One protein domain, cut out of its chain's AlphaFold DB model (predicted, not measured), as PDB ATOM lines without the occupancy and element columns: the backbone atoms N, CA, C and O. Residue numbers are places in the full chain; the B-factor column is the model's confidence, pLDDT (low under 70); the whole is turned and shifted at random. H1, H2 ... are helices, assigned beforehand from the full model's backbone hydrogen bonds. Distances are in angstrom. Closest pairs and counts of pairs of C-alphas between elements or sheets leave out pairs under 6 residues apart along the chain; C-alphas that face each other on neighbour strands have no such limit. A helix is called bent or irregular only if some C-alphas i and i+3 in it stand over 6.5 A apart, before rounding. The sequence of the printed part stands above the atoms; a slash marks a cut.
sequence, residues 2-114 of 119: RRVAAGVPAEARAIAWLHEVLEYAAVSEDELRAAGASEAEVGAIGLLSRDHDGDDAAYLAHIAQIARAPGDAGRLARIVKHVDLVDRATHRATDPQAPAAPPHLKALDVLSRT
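AT A GLANCE: This is residues 2 to 114 of the 119 residues of an uncharacterized protein of Alphaproteobacteria bacterium 13_1_20CM_3_64_12 (UniProt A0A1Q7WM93). One long helix, H6, runs through the domain, with H1 and H2 packed on one side of it, H5 and H7 on the other, and H4 along its first part. H3 lies far out beyond H4, and residues 93 to 99 stick out at H6's last end. The printed part has 113 residues with seven named helices, H1 to H7, and no named strand: all helix. It is compact, radius of gyration of the C-alphas 13.7 A, and elongated, spanning 42 by 26 by 26 A.

IN THESE COORDINATES: H1, residues 2 to 7, begins at C-alpha 2 (134.786, 74.315, 127.201). H2, residues 10 to 24, is 23.6 A long and irregular: C-alphas 11 and 14 are 7.3 A apart. H3 is residues 29 to 34, H4 39 to 48, and H5 56 to 68, 18.6 A. H6, residues 71 to 94, is 35.2 A. H7, residues 104 to 113, ends at C-alpha 113 (116.768, 72.449, 107.338).

HOW THE PARTS SIT: The hub H6 touches H1 with its residues 80 to 87, closest C-alphas Val 4 and Asp 84, 5.7 A. Its residues 76 to 80 touch residues 12 to 16 of H2, a steep tilt of 66 degrees. H4, H5, H6 and H7 form an up and down bundle, each running against the one before. H5 and H7 touch at C-alphas Ala 67 and Leu 111, 4.9 A. H3 touches H4, C-alphas Glu 29 and Val 42, 6.2 A, but is apart from H6. Every O i to N i+4 pair is within hydrogen-bond range except in H2, 6 of 11.

THE WHOLE: C-alphas Ala 34 and Pro 96 are the two farthest apart, 42.4 A. The printed part has no cut and no long link. pLDDT is under 70 at residues 22 to 26, 96, 100 and 114.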
ATOM      1  N   ARG A   2     133.502  73.815 127.753       82.12
ATOM      2  CA  ARG A   2     134.786  74.315 127.201       82.12
ATOM      3  C   ARG A   2     135.015  73.988 125.719       82.12
ATOM      4  O   ARG A   2     135.535  74.830 124.995       82.12
ATOM      5  N   ARG A   3     134.641  72.781 125.275       85.00
ATOM      6  CA  ARG A   3     134.773  72.366 123.865       85.00
ATOM      7  C   ARG A   3     133.837  73.161 122.956       85.00
ATOM      8  O   ARG A   3     134.289  73.695 121.950       85.00
ATOM      9  N   VAL A   4     132.582  73.333 123.372       85.12
ATOM     10  CA  VAL A   4     131.590  74.143 122.650       85.12
ATOM     11  C   VAL A   4     132.034  75.606 122.561       85.12
ATOM     12  O   VAL A   4     132.081  76.164 121.471       85.12
ATOM     13  N   ALA A   5     132.475  76.210 123.668       89.56
ATOM     14  CA  ALA A   5     132.966  77.591 123.685       89.56
ATOM     15  C   ALA A   5     134.222  77.820 122.818       89.56
ATOM     16  O   ALA A   5     134.430  78.918 122.293       89.56
ATOM     17  N   ALA A   6     135.062  76.792 122.655       90.12
ATOM     18  CA  ALA A   6     136.208  76.829 121.749       90.12
ATOM     19  C   ALA A   6     135.809  76.665 120.271       90.12
ATOM     20  O   ALA A   6     136.515  77.166 119.400       90.12
ATOM     21  N   GLY A   7     134.695  75.982 119.992       90.06
ATOM     22  CA  GLY A   7     134.198  75.719 118.640       90.06
ATOM     23  C   GLY A   7     133.333  76.829 118.039       90.06
ATOM     24  O   GLY A   7     132.997  76.748 116.861       90.06
ATOM     25  N   VAL A   8     132.971  77.859 118.811       92.69
ATOM     26  CA  VAL A   8     132.161  78.987 118.326       92.69
ATOM     27  C   VAL A   8     132.998  80.249 118.040       92.69
ATOM     28  O   VAL A   8     134.038  80.476 118.680       92.69
ATOM     29  N   PRO A   9     132.533  81.116 117.119       92.25
ATOM     30  CA  PRO A   9     133.046  82.474 116.938       92.25
ATOM     31  C   PRO A   9     133.046  83.307 118.231       92.25
ATOM     32  O   PRO A   9     132.336  83.000 119.192       92.25
ATOM     33  N   ALA A  10     133.850  84.374 118.262       91.25
ATOM     34  CA  ALA A  10     134.058  85.181 119.468       91.25
ATOM     35  C   ALA A  10     132.753  85.794 120.002       91.25
ATOM     36  O   ALA A  10     132.524  85.780 121.208       91.25
ATOM     37  N   GLU A  11     131.879  86.241 119.103       90.56
ATOM     38  CA  GLU A  11     130.580  86.841 119.402       90.56
ATOM     39  C   GLU A  11     129.577  85.877 120.054       90.56
ATOM     40  O   GLU A  11     128.646  86.319 120.712       90.56
ATOM     41  N   ALA A  12     129.761  84.561 119.908       92.38
ATOM     42  CA  ALA A  12     128.892  83.546 120.508       92.38
ATOM     43  C   ALA A  12     129.520  82.882 121.745       92.38
ATOM     44  O   ALA A  12     128.898  82.034 122.386       92.38
ATOM     45  N   ARG A  13     130.762  83.239 122.094       91.56
ATOM     46  CA  ARG A  13     131.547  82.531 123.113       91.56
ATOM     47  C   ARG A  13     130.984  82.691 124.522       91.56
ATOM     48  O   ARG A  13     131.001  81.721 125.273       91.56
ATOM     49  N   ALA A  14     130.481  83.875 124.870       88.62
ATOM     50  CA  ALA A  14     129.841  84.111 126.166       88.62
ATOM     51  C   ALA A  14     128.609  83.208 126.339       88.62
ATOM     52  O   ALA A  14     128.521  82.450 127.303       88.62
ATOM     53  N   ILE A  15     127.731  83.182 125.333       90.88
ATOM     54  CA  ILE A  15     126.548  82.312 125.302       90.88
ATOM     55  C   ILE A  15     126.961  80.836 125.362       90.88
ATOM     56  O   ILE A  15     126.402  80.068 126.137       90.88
ATOM     57  N   ALA A  16     127.983  80.423 124.608       89.06
ATOM     58  CA  ALA A  16     128.478  79.046 124.626       89.06
ATOM     59  C   ALA A  16     129.090  78.620 125.974       89.06
ATOM     60  O   ALA A  16     129.078  77.434 126.297       89.06
ATOM     61  N   TRP A  17     129.603  79.543 126.785       88.06
ATOM     62  CA  TRP A  17     129.988  79.222 128.160       88.06
ATOM     63  C   TRP A  17     128.781  79.027 129.070       88.06
ATOM     64  O   TRP A  17     128.811  78.156 129.934       88.06
ATOM     65  N   LEU A  18     127.725  79.808 128.857       83.31
ATOM     66  CA  LEU A  18     126.562  79.836 129.734       83.31
ATOM     67  C   LEU A  18     125.500  78.790 129.376       83.31
ATOM     68  O   LEU A  18     124.772  78.369 130.263       83.31
ATOM     69  N   HIS A  19     125.408  78.345 128.121       80.62
ATOM     70  CA  HIS A  19     124.255  77.569 127.648       80.62
ATOM     71  C   HIS A  19     124.002  76.268 128.426       80.62
ATOM     72  O   HIS A  19     122.853  75.963 128.698       80.62
ATOM     73  N   GLU A  20     125.038  75.526 128.834       74.88
ATOM     74  CA  GLU A  20     124.850  74.337 129.682       74.88
ATOM     75  C   GLU A  20     124.510  74.718 131.129       74.88
ATOM     76  O   GLU A  20     123.779  73.990 131.782       74.88
ATOM     77  N   VAL A  21     125.015  75.842 131.659       72.62
ATOM     78  CA  VAL A  21     124.658  76.286 133.020       72.62
ATOM     79  C   VAL A  21     123.188  76.679 133.048       72.62
ATOM     80  O   VAL A  21     122.464  76.273 133.944       72.62
ATOM     81  N   LEU A  22     122.742  77.413 132.033       67.81
ATOM     82  CA  LEU A  22     121.368  77.879 131.862       67.81
ATOM     83  C   LEU A  22     120.402  76.750 131.496       67.81
ATOM     84  O   LEU A  22     119.210  76.851 131.756       67.81
ATOM     85  N   GLU A  23     120.920  75.655 130.938       66.31
ATOM     86  CA  GLU A  23     120.156  74.428 130.721       66.31
ATOM     87  C   GLU A  23     119.761  73.757 132.057       66.31
ATOM     88  O   GLU A  23     118.788  73.010 132.082       66.31
ATOM     89  N   TYR A  24     120.458  74.037 133.172       65.94
ATOM     90  CA  TYR A  24     120.212  73.400 134.482       65.94
ATOM     91  C   TYR A  24     120.008  74.370 135.659       65.94
ATOM     92  O   TYR A  24     119.640  73.934 136.751       65.94
ATOM     93  N   ALA A  25     120.242  75.668 135.473       66.81
ATOM     94  CA  ALA A  25     120.090  76.699 136.490       66.81
ATOM     95  C   ALA A  25     119.116  77.778 136.010       66.81
ATOM     96  O   ALA A  25     119.268  78.335 134.923       66.81
ATOM     97  N   ALA A  26     118.143  78.106 136.860       65.38
ATOM     98  CA  ALA A  26     117.212  79.203 136.632       65.38
ATOM     99  C   ALA A  26     117.922  80.545 136.872       65.38
ATOM    100  O   ALA A  26     117.864  81.092 137.970       65.38
ATOM    101  N   VAL A  27     118.621  81.052 135.856       73.69
ATOM    102  CA  VAL A  27     119.066  82.451 135.811       73.69
ATOM    103  C   VAL A  27     117.992  83.246 135.088       73.69
ATOM    104  O   VAL A  27     117.569  82.876 133.990       73.69
ATOM    105  N   SER A  28     117.532  84.325 135.709       81.81
ATOM    106  CA  SER A  28     116.527  85.199 135.115       81.81
ATOM    107  C   SER A  28     117.126  86.075 134.012       81.81
ATOM    108  O   SER A  28     118.307  86.429 134.028       81.81
ATOM    109  N   GLU A  29     116.294  86.479 133.052       85.38
ATOM    110  CA  GLU A  29     116.705  87.453 132.035       85.38
ATOM    111  C   GLU A  29     117.173  88.776 132.657       85.38
ATOM    112  O   GLU A  29     118.106  89.401 132.158       85.38
ATOM    113  N   ASP A  30     116.562  89.186 133.770       85.25
ATOM    114  CA  ASP A  30     116.906  90.428 134.463       85.25
ATOM    115  C   ASP A  30     118.304  90.372 135.086       85.25
ATOM    116  O   ASP A  30     119.040  91.357 135.026       85.25
ATOM    117  N   GLU A  31     118.719  89.215 135.607       86.50
ATOM    118  CA  GLU A  31     120.092  89.004 136.076       86.50
ATOM    119  C   GLU A  31     121.102  89.074 134.925       86.50
ATOM    120  O   GLU A  31     122.174  89.661 135.082       86.50
ATOM    121  N   LEU A  32     120.756  88.544 133.747       87.25
ATOM    122  CA  LEU A  32     121.607  88.633 132.556       87.25
ATOM    123  C   LEU A  32     121.749  90.081 132.077       87.25
ATOM    124  O   LEU A  32     122.864  90.532 131.810       87.25
ATOM    125  N   ARG A  33     120.644  90.835 132.028       89.62
ATOM    126  CA  ARG A  33     120.660  92.265 131.682       89.62
ATOM    127  C   ARG A  33     121.472  93.074 132.690       89.62
ATOM    128  O   ARG A  33     122.299  93.891 132.293       89.62
ATOM    129  N   ALA A  34     121.294  92.819 133.987       90.62
ATOM    130  CA  ALA A  34     122.057  93.477 135.047       90.62
ATOM    131  C   ALA A  34     123.565  93.175 134.968       90.62
ATOM    132  O   ALA A  34     124.383  94.026 135.319       90.62
ATOM    133  N   ALA A  35     123.940  91.999 134.458       87.25
ATOM    134  CA  ALA A  35     125.326  91.620 134.188       87.25
ATOM    135  C   ALA A  35     125.894  92.206 132.875       87.25
ATOM    136  O   ALA A  35     127.061  91.974 132.560       87.25
ATOM    137  N   GLY A  36     125.102  92.980 132.125       91.69
ATOM    138  CA  GLY A  36     125.522  93.653 130.896       91.69
ATOM    139  C   GLY A  36     125.328  92.839 129.617       91.69
ATOM    140  O   GLY A  36     125.898  93.206 128.590       91.69
ATOM    141  N   ALA A  37     124.546  91.754 129.655       90.88
ATOM    142  CA  ALA A  37     124.185  91.022 128.446       90.88
ATOM    143  C   ALA A  37     123.324  91.893 127.521       90.88
ATOM    144  O   ALA A  37     122.411  92.596 127.957       90.88
ATOM    145  N   SER A  38     123.604  91.821 126.224       93.62
ATOM    146  CA  SER A  38     122.776  92.443 125.196       93.62
ATOM    147  C   SER A  38     121.428  91.730 125.052       93.62
ATOM    148  O   SER A  38     121.296  90.542 125.343       93.62
ATOM    149  N   GLU A  39     120.426  92.420 124.500       94.31
ATOM    150  CA  GLU A  39     119.116  91.813 124.204       94.31
ATOM    151  C   GLU A  39     119.226  90.608 123.254       94.31
ATOM    152  O   GLU A  39     118.467  89.646 123.364       94.31
ATOM    153  N   ALA A  40     120.202  90.621 122.339       94.38
ATOM    154  CA  ALA A  40     120.462  89.487 121.457       94.38
ATOM    155  C   ALA A  40     121.000  88.271 122.227       94.38
ATOM    156  O   ALA A  40     120.603  87.144 121.937       94.38
ATOM    157  N   GLU A  41     121.876  88.485 123.212       93.12
ATOM    158  CA  GLU A  41     122.399  87.422 124.076       93.12
ATOM    159  C   GLU A  41     121.321  86.879 125.013       93.12
ATOM    160  O   GLU A  41     121.179  85.663 125.116       93.12
ATOM    161  N   VAL A  42     120.520  87.754 125.628       92.44
ATOM    162  CA  VAL A  42     119.385  87.363 126.482       92.44
ATOM    163  C   VAL A  42     118.376  86.541 125.680       92.44
ATOM    164  O   VAL A  42     118.007  85.442 126.090       92.44
ATOM    165  N   GLY A  43     117.997  87.006 124.485       93.06
ATOM    166  CA  GLY A  43     117.093  86.267 123.604       93.06
ATOM    167  C   GLY A  43     117.676  84.934 123.126       93.06
ATOM    168  O   GLY A  43     116.960  83.936 123.054       93.06
ATOM    169  N   ALA A  44     118.977  84.878 122.823       93.81
ATOM    170  CA  ALA A  44     119.642  83.631 122.445       93.81
ATOM    171  C   ALA A  44     119.675  82.625 123.603       93.81
ATOM    172  O   ALA A  44     119.458  81.436 123.385       93.81
ATOM    173  N   ILE A  45     119.917  83.099 124.825       91.12
ATOM    174  CA  ILE A  45     119.867  82.295 126.044       91.12
ATOM    175  C   ILE A  45     118.461  81.730 126.251       91.12
ATOM    176  O   ILE A  45     118.327  80.517 126.386       91.12
ATOM    177  N   GLY A  46     117.421  82.565 126.177       90.25
ATOM    178  CA  GLY A  46     116.035  82.109 126.307       90.25
ATOM    179  C   GLY A  46     115.654  81.049 125.267       90.25
ATOM    180  O   GLY A  46     114.943  80.101 125.582       90.25
ATOM    181  N   LEU A  47     116.180  81.156 124.041       92.19
ATOM    182  CA  LEU A  47     115.997  80.145 122.995       92.19
ATOM    183  C   LEU A  47     116.743  78.834 123.266       92.19
ATOM    184  O   LEU A  47     116.326  77.802 122.752       92.19
ATOM    185  N   LEU A  48     117.869  78.867 123.981       90.88
ATOM    186  CA  LEU A  48     118.690  77.689 124.280       90.88
ATOM    187  C   LEU A  48     118.243  76.965 125.553       90.88
ATOM    188  O   LEU A  48     118.530  75.773 125.699       90.88
ATOM    189  N   SER A  49     117.551  77.676 126.441       87.31
ATOM    190  CA  SER A  49     116.904  77.120 127.620       87.31
ATOM    191  C   SER A  49     115.685  76.297 127.213       87.31
ATOM    192  O   SER A  49     114.829  76.741 126.447       87.31
ATOM    193  N   ARG A  50     115.594  75.079 127.745       83.00
ATOM    194  CA  ARG A  50     114.470  74.173 127.509       83.00
ATOM    195  C   ARG A  50     113.995  73.575 128.816       83.00
ATOM    196  O   ARG A  50     114.770  73.469 129.758       83.00
ATOM    197  N   ASP A  51     112.756  73.114 128.802       75.00
ATOM    198  CA  ASP A  51     112.269  72.165 129.792       75.00
ATOM    199  C   ASP A  51     112.805  70.753 129.471       75.00
ATOM    200  O   ASP A  51     112.900  70.344 128.299       75.00
ATOM    201  N   HIS A  52     113.198  70.011 130.506       76.06
ATOM    202  CA  HIS A  52     113.745  68.656 130.401       76.06
ATOM    203  C   HIS A  52     112.705  67.579 130.673       76.06
ATOM    204  O   HIS A  52     112.988  66.421 130.373       76.06
ATOM    205  N   ASP A  53     111.509  67.953 131.127       77.19
ATOM    206  CA  ASP A  53     110.422  67.026 131.455       77.19
ATOM    207  C   ASP A  53     109.669  66.498 130.208       77.19
ATOM    208  O   ASP A  53     108.700  65.745 130.319       77.19
ATOM    209  N   GLY A  54     110.117  66.869 129.002       78.25
ATOM    210  CA  GLY A  54     109.523  66.479 127.720       78.25
ATOM    211  C   GLY A  54     110.144  65.243 127.052       78.25
ATOM    212  O   GLY A  54     111.286  64.865 127.309       78.25
ATOM    213  N   ASP A  55     109.390  64.642 126.129       89.00
ATOM    214  CA  ASP A  55     109.840  63.525 125.291       89.00
ATOM    215  C   ASP A  55     110.696  63.979 124.083       89.00
ATOM    216  O   ASP A  55     110.959  65.167 123.860       89.00
ATOM    217  N   ASP A  56     111.126  63.020 123.257       91.50
ATOM    218  CA  ASP A  56     111.885  63.293 122.029       91.50
ATOM    219  C   ASP A  56     111.148  64.240 121.066       91.50
ATOM    220  O   ASP A  56     111.789  64.991 120.323       91.50
ATOM    221  N   ALA A  57     109.812  64.225 121.046       91.06
ATOM    222  CA  ALA A  57     109.028  65.102 120.186       91.06
ATOM    223  C   ALA A  57     109.064  66.548 120.697       91.06
ATOM    224  O   ALA A  57     109.292  67.461 119.899       91.06
ATOM    225  N   ALA A  58     108.922  66.754 122.008       91.38
ATOM    226  CA  ALA A  58     109.075  68.057 122.649       91.38
ATOM    227  C   ALA A  58     110.486  68.626 122.426       91.38
ATOM    228  O   ALA A  58     110.640  69.788 122.035       91.38
ATOM    229  N   TYR A  59     111.515  67.786 122.564       91.50
ATOM    230  CA  TYR A  59     112.894  68.166 122.269       91.50
ATOM    231  C   TYR A  59     113.066  68.636 120.818       91.50
ATOM    232  O   TYR A  59     113.582  69.725 120.570       91.50
ATOM    233  N   LEU A  60     112.601  67.857 119.837       93.62
ATOM    234  CA  LEU A  60     112.734  68.220 118.422       93.62
ATOM    235  C   LEU A  60     111.899  69.451 118.046       93.62
ATOM    236  O   LEU A  60     112.328  70.240 117.202       93.62
ATOM    237  N   ALA A  61     110.739  69.646 118.677       93.38
ATOM    238  CA  ALA A  61     109.932  70.849 118.504       93.38
ATOM    239  C   ALA A  61     110.689  72.100 118.974       93.38
ATOM    240  O   ALA A  61     110.710  73.101 118.255       93.38
ATOM    241  N   HIS A  62     111.378  72.017 120.114       93.62
ATOM    242  CA  HIS A  62     112.228  73.093 120.616       93.62
ATOM    243  C   HIS A  62     113.413  73.391 119.680       93.62
ATOM    244  O   HIS A  62     113.661  74.546 119.333       93.62
ATOM    245  N   ILE A  63     114.082  72.362 119.145       95.12
ATOM    246  CA  ILE A  63     115.129  72.563 118.126       95.12
ATOM    247  C   ILE A  63     114.569  73.282 116.889       95.12
ATOM    248  O   ILE A  63     115.208  74.189 116.354       95.12
ATOM    249  N   ALA A  64     113.350  72.946 116.460       95.19
ATOM    250  CA  ALA A  64     112.694  73.625 115.348       95.19
ATOM    251  C   ALA A  64     112.297  75.082 115.670       95.19
ATOM    252  O   ALA A  64     112.164  75.893 114.751       95.19
ATOM    253  N   GLN A  65     112.087  75.441 116.942       95.44
ATOM    254  CA  GLN A  65     111.905  76.839 117.359       95.44
ATOM    255  C   GLN A  65     113.213  77.622 117.198       95.44
ATOM    256  O   GLN A  65     113.214  78.654 116.527       95.44
ATOM    257  N   ILE A  66     114.335  77.092 117.701       95.44
ATOM    258  CA  ILE A  66     115.672  77.696 117.532       95.44
ATOM    259  C   ILE A  66     115.998  77.887 116.045       95.44
ATOM    260  O   ILE A  66     116.478  78.941 115.619       95.44
ATOM    261  N   ALA A  67     115.709  76.873 115.232       96.25
ATOM    262  CA  ALA A  67     116.021  76.893 113.812       96.25
ATOM    263  C   ALA A  67     115.274  78.010 113.054       96.25
ATOM    264  O   ALA A  67     115.833  78.606 112.136       96.25
ATOM    265  N   ARG A  68     114.050  78.348 113.484       95.50
ATOM    266  CA  ARG A  68     113.197  79.399 112.894       95.50
ATOM    267  C   ARG A  68     113.342  80.772 113.545       95.50
ATOM    268  O   ARG A  68     112.787  81.736 113.025       95.50
ATOM    269  N   ALA A  69     114.046  80.869 114.669       95.75
ATOM    270  CA  ALA A  69     114.146  82.112 115.418       95.75
ATOM    271  C   ALA A  69     114.789  83.228 114.565       95.75
ATOM    272  O   ALA A  69     115.888  83.034 114.025       95.75
ATOM    273  N   PRO A  70     114.130  84.387 114.416       94.12
ATOM    274  CA  PRO A  70     114.653  85.480 113.611       94.12
ATOM    275  C   PRO A  70     115.741  86.267 114.353       94.12
ATOM    276  O   PRO A  70     115.952  86.117 115.558       94.12
ATOM    277  N   GLY A  71     116.411  87.147 113.608       95.56
ATOM    278  CA  GLY A  71     117.332  88.139 114.157       95.56
ATOM    279  C   GLY A  71     118.604  87.564 114.781       95.56
ATOM    280  O   GLY A  71     118.953  86.389 114.619       95.56
ATOM    281  N   ASP A  72     119.314  88.439 115.490       96.38
ATOM    282  CA  ASP A  72     120.620  88.138 116.077       96.38
ATOM    283  C   ASP A  72     120.535  87.069 117.165       96.38
ATOM    284  O   ASP A  72     121.367  86.163 117.185       96.38
ATOM    285  N   ALA A  73     119.486  87.107 117.991       95.50
ATOM    286  CA  ALA A  73     119.219  86.088 119.003       95.50
ATOM    287  C   ALA A  73     119.123  84.685 118.385       95.50
ATOM    288  O   ALA A  73     119.820  83.758 118.804       95.50
ATOM    289  N   GLY A  74     118.325  84.531 117.323       95.69
ATOM    290  CA  GLY A  74     118.207  83.259 116.618       95.69
ATOM    291  C   GLY A  74     119.507  82.832 115.934       95.69
ATOM    292  O   GLY A  74     119.863  81.653 115.972       95.69
ATOM    293  N   ARG A  75     120.257  83.776 115.342       95.94
ATOM    294  CA  ARG A  75     121.573  83.482 114.744       95.94
ATOM    295  C   ARG A  75     122.541  82.931 115.792       95.94
ATOM    296  O   ARG A  75     123.145  81.884 115.559       95.94
ATOM    297  N   LEU A  76     122.672  83.612 116.927       95.75
ATOM    298  CA  LEU A  76     123.565  83.224 118.018       95.75
ATOM    299  C   LEU A  76     123.162  81.868 118.613       95.75
ATOM    300  O   LEU A  76     124.015  80.993 118.768       95.75
ATOM    301  N   ALA A  77     121.865  81.650 118.846       95.00
ATOM    302  CA  ALA A  77     121.350  80.375 119.336       95.00
ATOM    303  C   ALA A  77     121.674  79.214 118.379       95.00
ATOM    304  O   ALA A  77     122.150  78.169 118.820       95.00
ATOM    305  N   ARG A  78     121.503  79.391 117.059       95.88
ATOM    306  CA  ARG A  78     121.856  78.356 116.068       95.88
ATOM    307  C   ARG A  78     123.347  78.026 116.058       95.88
ATOM    308  O   ARG A  78     123.684  76.847 115.987       95.88
ATOM    309  N   ILE A  79     124.224  79.031 116.146       95.69
ATOM    310  CA  ILE A  79     125.683  78.829 116.198       95.69
ATOM    311  C   ILE A  79     126.050  77.938 117.386       95.69
ATOM    312  O   ILE A  79     126.710  76.914 117.213       95.69
ATOM    313  N   VAL A  80     125.585  78.303 118.583       94.81
ATOM    314  CA  VAL A  80     125.892  77.557 119.809       94.81
ATOM    315  C   VAL A  80     125.276  76.162 119.757       94.81
ATOM    316  O   VAL A  80     125.978  75.178 119.989       94.81
ATOM    317  N   LYS A  81     123.995  76.052 119.382       94.31
ATOM    318  CA  LYS A  81     123.285  74.768 119.351       94.31
ATOM    319  C   LYS A  81     123.888  73.796 118.347       94.31
ATOM    320  O   LYS A  81     123.944  72.606 118.623       94.31
ATOM    321  N   HIS A  82     124.360  74.279 117.200       94.88
ATOM    322  CA  HIS A  82     125.015  73.424 116.215       94.88
ATOM    323  C   HIS A  82     126.281  72.778 116.789       94.88
ATOM    324  O   HIS A  82     126.422  71.558 116.738       94.88
ATOM    325  N   VAL A  83     127.174  73.582 117.375       94.44
ATOM    326  CA  VAL A  83     128.428  73.079 117.957       94.44
ATOM    327  C   VAL A  83     128.153  72.153 119.145       94.44
ATOM    328  O   VAL A  83     128.782  71.101 119.245       94.44
ATOM    329  N   ASP A  84     127.183  72.491 119.999       91.94
ATOM    330  CA  ASP A  84     126.721  71.641 121.108       91.94
ATOM    331  C   ASP A  84     126.231  70.268 120.617       91.94
ATOM    332  O   ASP A  84     126.675  69.225 121.097       91.94
ATOM    333  N   LEU A  85     125.368  70.240 119.598       92.50
ATOM    334  CA  LEU A  85     124.841  68.990 119.056       92.50
ATOM    335  C   LEU A  85     125.922  68.127 118.394       92.50
ATOM    336  O   LEU A  85     125.892  66.905 118.547       92.50
ATOM    337  N   VAL A  86     126.875  68.736 117.678       92.56
ATOM    338  CA  VAL A  86     128.022  68.015 117.101       92.56
ATOM    339  C   VAL A  86     128.894  67.414 118.207       92.56
ATOM    340  O   VAL A  86     129.259  66.238 118.124       92.56
ATOM    341  N   ASP A  87     129.193  68.180 119.260       90.50
ATOM    342  CA  ASP A  87     129.977  67.709 120.407       90.50
ATOM    343  C   ASP A  87     129.292  66.527 121.111       90.50
ATOM    344  O   ASP A  87     129.915  65.483 121.320       90.50
ATOM    345  N   ARG A  88     127.986  66.635 121.389       88.25
ATOM    346  CA  ARG A  88     127.202  65.573 122.044       88.25
ATOM    347  C   ARG A  88     127.049  64.328 121.178       88.25
ATOM    348  O   ARG A  88     127.180  63.216 121.688       88.25
ATOM    349  N   ALA A  89     126.810  64.490 119.874       88.19
ATOM    350  CA  ALA A  89     126.743  63.366 118.942       88.19
ATOM    351  C   ALA A  89     128.086  62.620 118.865       88.19
ATOM    352  O   ALA A  89     128.111  61.388 118.895       88.19
ATOM    353  N   THR A  90     129.198  63.361 118.837       88.00
ATOM    354  CA  THR A  90     130.550  62.789 118.837       88.00
ATOM    355  C   THR A  90     130.829  62.052 120.143       88.00
ATOM    356  O   THR A  90     131.248  60.898 120.119       88.00
ATOM    357  N   HIS A  91     130.535  62.679 121.286       84.56
ATOM    358  CA  HIS A  91     130.752  62.072 122.596       84.56
ATOM    359  C   HIS A  91     129.950  60.774 122.763       84.56
ATOM    360  O   HIS A  91     130.496  59.766 123.212       84.56
ATOM    361  N   ARG A  92     128.688  60.758 122.312       79.62
ATOM    362  CA  ARG A  92     127.840  59.561 122.349       79.62
ATOM    363  C   ARG A  92     128.375  58.428 121.478       79.62
ATOM    364  O   ARG A  92     128.314  57.275 121.886       79.62
ATOM    365  N   ALA A  93     128.902  58.736 120.294       79.50
ATOM    366  CA  ALA A  93     129.508  57.723 119.434       79.50
ATOM    367  C   ALA A  93     130.752  57.081 120.075       79.50
ATOM    368  O   ALA A  93     131.072  55.932 119.782       79.50
ATOM    369  N   THR A  94     131.438  57.812 120.960       83.88
ATOM    370  CA  THR A  94     132.647  57.345 121.651       83.88
ATOM    371  C   THR A  94     132.397  56.677 123.005       83.88
ATOM    372  O   THR A  94     133.313  56.042 123.521       83.88
ATOM    373  N   ASP A  95     131.186  56.780 123.567       81.31
ATOM    374  CA  ASP A  95     130.809  56.149 124.839       81.31
ATOM    375  C   ASP A  95     129.551  55.264 124.684       81.31
ATOM    376  O   ASP A  95     128.415  55.739 124.802       81.31
ATOM    377  N   PRO A  96     129.733  53.950 124.443       69.81
ATOM    378  CA  PRO A  96     128.636  52.995 124.308       69.81
ATOM    379  C   PRO A  96     127.815  52.786 125.588       69.81
ATOM    380  O   PRO A  96     126.721  52.230 125.502       69.81
ATOM    381  N   GLN A  97     128.331  53.178 126.759       78.88
ATOM    382  CA  GLN A  97     127.656  53.020 128.055       78.88
ATOM    383  C   GLN A  97     126.878  54.274 128.472       78.88
ATOM    384  O   GLN A  97     126.210  54.269 129.508       78.88
ATOM    385  N   ALA A  98     126.933  55.344 127.674       71.62
ATOM    386  CA  ALA A  98     126.209  56.569 127.963       71.62
ATOM    387  C   ALA A  98     124.683  56.316 128.060       71.62
ATOM    388  O   ALA A  98     124.128  55.579 127.232       71.62
ATOM    389  N   PRO A  99     123.980  56.955 129.020       72.00
ATOM    390  CA  PRO A  99     122.530  56.829 129.189       72.00
ATOM    391  C   PRO A  99     121.741  57.138 127.912       72.00
ATOM    392  O   PRO A  99     122.246  57.774 126.983       72.00
ATOM    393  N   ALA A 100     120.466  56.737 127.863       69.56
ATOM    394  CA  ALA A 100     119.548  57.216 126.829       69.56
ATOM    395  C   ALA A 100     119.616  58.754 126.761       69.56
ATOM    396  O   ALA A 100     119.500  59.430 127.780       69.56
ATOM    397  N   ALA A 101     119.894  59.285 125.573       73.62
ATOM    398  CA  ALA A 101     120.062  60.714 125.345       73.62
ATOM    399  C   ALA A 101     119.126  61.144 124.211       73.62
ATOM    400  O   ALA A 101     118.769  60.299 123.384       73.62
ATOM    401  N   PRO A 102     118.768  62.436 124.143       79.62
ATOM    402  CA  PRO A 102     117.966  62.957 123.047       79.62
ATOM    403  C   PRO A 102     118.586  62.649 121.671       79.62
ATOM    404  O   PRO A 102     119.808  62.495 121.552       79.62
ATOM    405  N   PRO A 103     117.783  62.607 120.593       88.44
ATOM    406  CA  PRO A 103     118.243  62.228 119.261       88.44
ATOM    407  C   PRO A 103     119.062  63.350 118.588       88.44
ATOM    408  O   PRO A 103     118.591  64.022 117.669       88.44
ATOM    409  N   HIS A 104     120.313  63.551 119.019       89.44
ATOM    410  CA  HIS A 104     121.177  64.669 118.603       89.44
ATOM    411  C   HIS A 104     121.415  64.756 117.087       89.44
ATOM    412  O   HIS A 104     121.410  65.849 116.527       89.44
ATOM    413  N   LEU A 105     121.552  63.619 116.395       90.00
ATOM    414  CA  LEU A 105     121.692  63.603 114.931       90.00
ATOM    415  C   LEU A 105     120.417  64.080 114.220       90.00
ATOM    416  O   LEU A 105     120.492  64.805 113.232       90.00
ATOM    417  N   LYS A 106     119.238  63.724 114.746       92.25
ATOM    418  CA  LYS A 106     117.954  64.199 114.210       92.25
ATOM    419  C   LYS A 106     117.750  65.682 114.515       92.25
ATOM    420  O   LYS A 106     117.240  66.413 113.674       92.25
ATOM    421  N   ALA A 107     118.191  66.144 115.684       93.44
ATOM    422  CA  ALA A 107     118.212  67.565 116.013       93.44
ATOM    423  C   ALA A 107     119.123  68.372 115.073       93.44
ATOM    424  O   ALA A 107     118.724  69.451 114.647       93.44
ATOM    425  N   LEU A 108     120.298  67.852 114.696       93.06
ATOM    426  CA  LEU A 108     121.168  68.502 113.705       93.06
ATOM    427  C   LEU A 108     120.461  68.673 112.359       93.06
ATOM    428  O   LEU A 108     120.466  69.768 111.805       93.06
ATOM    429  N   ASP A 109     119.800  67.623 111.872       93.56
ATOM    430  CA  ASP A 109     119.020  67.676 110.632       93.56
ATOM    431  C   ASP A 109     117.895  68.727 110.707       93.56
ATOM    432  O   ASP A 109     117.756  69.555 109.805       93.56
ATOM    433  N   VAL A 110     117.145  68.775 111.815       94.38
ATOM    434  CA  VAL A 110     116.113  69.804 112.042       94.38
ATOM    435  C   VAL A 110     116.717  71.213 112.045       94.38
ATOM    436  O   VAL A 110     116.183  72.101 111.380       94.38
ATOM    437  N   LEU A 111     117.834  71.415 112.751       93.88
ATOM    438  CA  LEU A 111     118.500  72.714 112.877       93.88
ATOM    439  C   LEU A 111     119.016  73.231 111.522       93.88
ATOM    440  O   LEU A 111     118.940  74.427 111.245       93.88
ATOM    441  N   SER A 112     119.512  72.336 110.663       87.56
ATOM    442  CA  SER A 112     120.068  72.678 109.348       87.56
ATOM    443  C   SER A 112     119.008  72.942 108.274       87.56
ATOM    444  O   SER A 112     119.253  73.725 107.358       87.56
ATOM    445  N   ARG A 113     117.818  72.338 108.372       80.56
ATOM    446  CA  ARG A 113     116.768  72.449 107.338       80.56
ATOM    447  C   ARG A 113     116.098  73.815 107.235       80.56
ATOM    448  O   ARG A 113     115.467  74.097 106.223       80.56
ATOM    449  N   THR A 114     116.202  74.656 108.260       62.62
ATOM    450  CA  THR A 114     115.501  75.954 108.310       62.62
ATOM    451  C   THR A 114     116.401  77.153 108.011       62.62
ATOM    452  O   THR A 114     115.935  78.287 108.014       62.62
TER     453      THR A 114